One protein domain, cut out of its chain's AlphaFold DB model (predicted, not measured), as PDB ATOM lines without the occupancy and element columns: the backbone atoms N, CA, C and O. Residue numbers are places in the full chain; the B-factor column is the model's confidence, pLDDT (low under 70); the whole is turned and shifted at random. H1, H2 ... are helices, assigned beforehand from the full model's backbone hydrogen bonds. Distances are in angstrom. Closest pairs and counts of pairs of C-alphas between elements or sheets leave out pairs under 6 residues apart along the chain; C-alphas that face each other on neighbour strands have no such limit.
ATOM      1  N   ALA A 222     -29.427 -20.131  18.388       53.88
ATOM      2  CA  ALA A 222     -28.328 -20.099  19.354       53.88
ATOM      3  C   ALA A 222     -28.188 -18.709  19.988       53.88
ATOM      4  O   ALA A 222     -28.156 -18.590  21.209       53.88
ATOM      5  N   GLN A 223     -28.205 -17.650  19.171       57.62
ATOM      6  CA  GLN A 223     -28.184 -16.264  19.643       57.62
ATOM      7  C   GLN A 223     -29.447 -15.930  20.439       57.62
ATOM      8  O   GLN A 223     -29.334 -15.392  21.532       57.62
ATOM      9  N   ARG A 224     -30.630 -16.363  19.973       59.28
ATOM     10  CA  ARG A 224     -31.890 -16.259  20.731       59.28
ATOM     11  C   ARG A 224     -31.883 -17.055  22.042       59.28
ATOM     12  O   ARG A 224     -32.489 -16.619  23.009       59.28
ATOM     13  N   ARG A 225     -31.197 -18.204  22.125       55.88
ATOM     14  CA  ARG A 225     -31.035 -18.974  23.379       55.88
ATOM     15  C   ARG A 225     -30.059 -18.315  24.350       55.88
ATOM     16  O   ARG A 225     -30.365 -18.243  25.533       55.88
ATOM     17  N   LEU A 226     -28.928 -17.815  23.853       54.75
ATOM     18  CA  LEU A 226     -27.950 -17.046  24.630       54.75
ATOM     19  C   LEU A 226     -28.574 -15.751  25.174       54.75
ATOM     20  O   LEU A 226     -28.411 -15.435  26.352       54.75
ATOM     21  N   GLN A 227     -29.363 -15.062  24.344       57.59
ATOM     22  CA  GLN A 227     -30.231 -13.959  24.759       57.59
ATOM     23  C   GLN A 227     -31.256 -14.446  25.788       57.59
ATOM     24  O   GLN A 227     -31.310 -13.890  26.872       57.59
ATOM     25  N   GLY A 228     -31.952 -15.558  25.539       55.69
ATOM     26  CA  GLY A 228     -32.928 -16.165  26.451       55.69
ATOM     27  C   GLY A 228     -32.384 -16.536  27.841       55.69
ATOM     28  O   GLY A 228     -33.114 -16.437  28.828       55.69
ATOM     29  N   THR A 229     -31.111 -16.943  27.956       56.53
ATOM     30  CA  THR A 229     -30.437 -17.161  29.249       56.53
ATOM     31  C   THR A 229     -30.252 -15.855  30.005       56.53
ATOM     32  O   THR A 229     -30.605 -15.773  31.182       56.53
ATOM     33  N   SER A 230     -29.710 -14.845  29.324       61.19
ATOM     34  CA  SER A 230     -29.555 -13.512  29.894       61.19
ATOM     35  C   SER A 230     -30.919 -12.909  30.229       61.19
ATOM     36  O   SER A 230     -31.062 -12.289  31.271       61.19
ATOM     37  N   GLU A 231     -31.952 -13.183  29.435       67.94
ATOM     38  CA  GLU A 231     -33.300 -12.658  29.608       67.94
ATOM     39  C   GLU A 231     -34.008 -13.223  30.833       67.94
ATOM     40  O   GLU A 231     -34.616 -12.451  31.561       67.94
ATOM     41  N   TRP A 232     -33.961 -14.533  31.118       78.44
ATOM     42  CA  TRP A 232     -34.634 -15.027  32.330       78.44
ATOM     43  C   TRP A 232     -33.909 -14.581  33.600       78.44
ATOM     44  O   TRP A 232     -34.574 -14.300  34.595       78.44
ATOM     45  N   GLN A 233     -32.572 -14.500  33.574       76.12
ATOM     46  CA  GLN A 233     -31.785 -13.983  34.696       76.12
ATOM     47  C   GLN A 233     -32.028 -12.485  34.880       76.12
ATOM     48  O   GLN A 233     -32.324 -12.066  35.992       76.12
ATOM     49  N   ALA A 234     -31.989 -11.704  33.800       73.69
ATOM     50  CA  ALA A 234     -32.264 -10.273  33.812       73.69
ATOM     51  C   ALA A 234     -33.702  -9.986  34.245       73.69
ATOM     52  O   ALA A 234     -33.901  -9.153  35.113       73.69
ATOM     53  N   ARG A 235     -34.702 -10.717  33.735       76.25
ATOM     54  CA  ARG A 235     -36.106 -10.579  34.162       76.25
ATOM     55  C   ARG A 235     -36.317 -11.012  35.610       76.25
ATOM     56  O   ARG A 235     -37.163 -10.451  36.296       76.25
ATOM     57  N   LEU A 236     -35.567 -12.005  36.089       83.00
ATOM     58  CA  LEU A 236     -35.610 -12.404  37.493       83.00
ATOM     59  C   LEU A 236     -34.963 -11.347  38.395       83.00
ATOM     60  O   LEU A 236     -35.563 -10.986  39.399       83.00
ATOM     61  N   GLU A 237     -33.780 -10.838  38.051       78.50
ATOM     62  CA  GLU A 237     -33.097  -9.774  38.803       78.50
ATOM     63  C   GLU A 237     -33.866  -8.443  38.739       78.50
ATOM     64  O   GLU A 237     -33.977  -7.768  39.759       78.50
ATOM     65  N   ASP A 238     -34.475  -8.101  37.604       77.31
ATOM     66  CA  ASP A 238     -35.378  -6.954  37.447       77.31
ATOM     67  C   ASP A 238     -36.625  -7.115  38.323       77.31
ATOM     68  O   ASP A 238     -36.954  -6.238  39.120       77.31
ATOM     69  N   GLY A 239     -37.253  -8.294  38.305       78.94
ATOM     70  CA  GLY A 239     -38.364  -8.624  39.195       78.94
ATOM     71  C   GLY A 239     -37.988  -8.596  40.684       78.94
ATOM     72  O   GLY A 239     -38.808  -8.232  41.532       78.94
ATOM     73  N   ILE A 240     -36.753  -8.969  41.042       77.19
ATOM     74  CA  ILE A 240     -36.255  -8.888  42.424       77.19
ATOM     75  C   ILE A 240     -35.995  -7.432  42.823       77.19
ATOM     76  O   ILE A 240     -36.400  -7.036  43.921       77.19
ATOM     77  N   SER A 241     -35.352  -6.661  41.946       72.94
ATOM     78  CA  SER A 241     -34.961  -5.262  42.157       72.94
ATOM     79  C   SER A 241     -36.163  -4.323  42.225       72.94
ATOM     80  O   SER A 241     -36.224  -3.468  43.103       72.94
ATOM     81  N   SER A 242     -37.159  -4.533  41.363       76.00
ATOM     82  CA  SER A 242     -38.439  -3.810  41.372       76.00
ATOM     83  C   SER A 242     -39.356  -4.209  42.535       76.00
ATOM     84  O   SER A 242     -40.365  -3.556  42.787       76.00
ATOM     85  N   GLY A 243     -39.030  -5.293  43.250       69.94
ATOM     86  CA  GLY A 243     -39.866  -5.851  44.313       69.94
ATOM     87  C   GLY A 243     -41.066  -6.662  43.810       69.94
ATOM     88  O   GLY A 243     -41.777  -7.249  44.623       69.94
ATOM     89  N   GLU A 244     -41.261  -6.773  42.497       70.50
ATOM     90  CA  GLU A 244     -42.403  -7.443  41.868       70.50
ATOM     91  C   GLU A 244     -42.495  -8.936  42.226       70.50
ATOM     92  O   GLU A 244     -43.586  -9.482  42.391       70.50
ATOM     93  N   VAL A 245     -41.351  -9.606  42.396       71.44
ATOM     94  CA  VAL A 245     -41.302 -11.033  42.765       71.44
ATOM     95  C   VAL A 245     -41.178 -11.266  44.270       71.44
ATOM     96  O   VAL A 245     -41.062 -12.409  44.709       71.44
ATOM     97  N   ALA A 246     -41.199 -10.206  45.088       65.44
ATOM     98  CA  ALA A 246     -41.004 -10.304  46.535       65.44
ATOM     99  C   ALA A 246     -42.061 -11.166  47.240       65.44
ATOM    100  O   ALA A 246     -41.747 -11.792  48.256       65.44
ATOM    101  N   TYR A 247     -43.269 -11.211  46.677       69.12
ATOM    102  CA  TYR A 247     -44.440 -11.894  47.230       69.12
ATOM    103  C   TYR A 247     -44.890 -13.102  46.405       69.12
ATOM    104  O   TYR A 247     -45.847 -13.774  46.775       69.12
ATOM    105  N   LEU A 248     -44.205 -13.392  45.298       77.50
ATOM    106  CA  LEU A 248     -44.583 -14.482  44.413       77.50
ATOM    107  C   LEU A 248     -44.047 -15.818  44.923       77.50
ATOM    108  O   LEU A 248     -42.903 -15.953  45.366       77.50
ATOM    109  N   SER A 249     -44.865 -16.848  44.779       80.88
ATOM    110  CA  SER A 249     -44.431 -18.231  44.857       80.88
ATOM    111  C   SER A 249     -43.482 -18.571  43.704       80.88
ATOM    112  O   SER A 249     -43.499 -17.972  42.628       80.88
ATOM    113  N   GLN A 250     -42.671 -19.615  43.883       83.12
ATOM    114  CA  GLN A 250     -41.813 -20.111  42.800       83.12
ATOM    115  C   GLN A 250     -42.613 -20.573  41.575       83.12
ATOM    116  O   GLN A 250     -42.076 -20.553  40.472       83.12
ATOM    117  N   ALA A 251     -43.873 -20.982  41.759       83.31
ATOM    118  CA  ALA A 251     -44.772 -21.334  40.663       83.31
ATOM    119  C   ALA A 251     -45.128 -20.114  39.810       83.31
ATOM    120  O   ALA A 251     -45.037 -20.176  38.587       83.31
ATOM    121  N   GLU A 252     -45.448 -18.990  40.448       82.56
ATOM    122  CA  GLU A 252     -45.760 -17.733  39.762       82.56
ATOM    123  C   GLU A 252     -44.527 -17.140  39.078       82.56
ATOM    124  O   GLU A 252     -44.612 -16.688  37.937       82.56
ATOM    125  N   ILE A 253     -43.359 -17.207  39.727       84.94
ATOM    126  CA  ILE A 253     -42.103 -16.760  39.115       84.94
ATOM    127  C   ILE A 253     -41.768 -17.627  37.894       84.94
ATOM    128  O   ILE A 253     -41.414 -17.102  36.842       84.94
ATOM    129  N   ALA A 254     -41.938 -18.950  37.991       83.06
ATOM    130  CA  ALA A 254     -41.723 -19.853  36.864       83.06
ATOM    131  C   ALA A 254     -42.686 -19.559  35.704       83.06
ATOM    132  O   ALA A 254     -42.238 -19.454  34.564       83.06
ATOM    133  N   ALA A 255     -43.971 -19.336  35.994       83.06
ATOM    134  CA  ALA A 255     -44.968 -18.978  34.990       83.06
ATOM    135  C   ALA A 255     -44.620 -17.664  34.268       83.06
ATOM    136  O   ALA A 255     -44.650 -17.617  33.039       83.06
ATOM    137  N   ARG A 256     -44.206 -16.621  35.002       81.88
ATOM    138  CA  ARG A 256     -43.791 -15.332  34.412       81.88
ATOM    139  C   ARG A 256     -42.548 -15.439  33.534       81.88
ATOM    140  O   ARG A 256     -42.433 -14.722  32.537       81.88
ATOM    141  N   LEU A 257     -41.635 -16.337  33.890       80.56
ATOM    142  CA  LEU A 257     -40.425 -16.630  33.121       80.56
ATOM    143  C   LEU A 257     -40.661 -17.650  31.992       80.56
ATOM    144  O   LEU A 257     -39.716 -17.979  31.279       80.56
ATOM    145  N   GLY A 258     -41.888 -18.155  31.816       80.44
ATOM    146  CA  GLY A 258     -42.216 -19.145  30.786       80.44
ATOM    147  C   GLY A 258     -41.562 -20.513  31.013       80.44
ATOM    148  O   GLY A 258     -41.229 -21.208  30.057       80.44
ATOM    149  N   MET A 259     -41.330 -20.901  32.271       83.12
ATOM    150  CA  MET A 259     -40.646 -22.142  32.649       83.12
ATOM    151  C   MET A 259     -41.502 -23.008  33.569       83.12
ATOM    152  O   MET A 259     -42.341 -22.522  34.322       83.12
ATOM    153  N   SER A 260     -41.225 -24.312  33.593       85.81
ATOM    154  CA  SER A 260     -41.691 -25.149  34.706       85.81
ATOM    155  C   SER A 260     -40.906 -24.837  35.987       85.81
ATOM    156  O   SER A 260     -39.720 -24.500  35.940       85.81
ATOM    157  N   VAL A 261     -41.522 -25.040  37.158       86.06
ATOM    158  CA  VAL A 261     -40.854 -24.861  38.466       86.06
ATOM    159  C   VAL A 261     -39.586 -25.711  38.574       86.06
ATOM    160  O   VAL A 261     -38.564 -25.246  39.074       86.06
ATOM    161  N   ARG A 262     -39.618 -26.943  38.052       85.00
ATOM    162  CA  ARG A 262     -38.457 -27.844  38.037       85.00
ATOM    163  C   ARG A 262     -37.309 -27.276  37.200       85.00
ATOM    164  O   ARG A 262     -36.158 -27.348  37.627       85.00
ATOM    165  N   GLN A 263     -37.610 -26.719  36.025       79.69
ATOM    166  CA  GLN A 263     -36.604 -26.066  35.183       79.69
ATOM    167  C   GLN A 263     -36.044 -24.812  35.854       79.69
ATOM    168  O   GLN A 263     -34.826 -24.667  35.880       79.69
TER     169      GLN A 263
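What this domain is: This is residues 222 to 263 of the 334 residues of the protein "Transcriptional regulator" of Cobetia marina (UniProt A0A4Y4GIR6). Picture a hook: the long helix H1 makes the shaft, and after it the chain folds back, bringing the short helix H2 and a tail over the later part of H1, while residues 222 to 230 of H1 stick out. The 42 printed residues hold two named helices, H1 then H2, and no named strand: all helix. The whole is only just compact, close to loose, with a radius of gyration of the C-alphas of 10.7 A, and only just flat, spanning 33 by 22 by 11 A.

How they stand to each other: Go from H1, residues 222 to 241, through a short link of 8 residues to H2, residues 250 to 256. The two are close but not clearly touching: their closest C-alphas, of Leu 236 and Ile 253, are 8.0 A apart. They run opposite ways at a steep tilt of 58 degrees. In H1 and H2 every O i to N i+4 pair is within hydrogen-bond range.

Where its parts are: Find C-alpha 222 at (-28.328, -20.099, 19.354); H1 runs 28.0 A to C-alpha 241. H2 runs 9.9 A, ending at C-alpha 256, (-43.791, -15.332, 34.412).

The domain as a whole: The C-alphas farthest apart, of Ala 222 and Tyr 247, are 33.2 A apart. The printed part has no cut. Look for pLDDT under 70 at residues 222 to 231, 243, and 246 to 247.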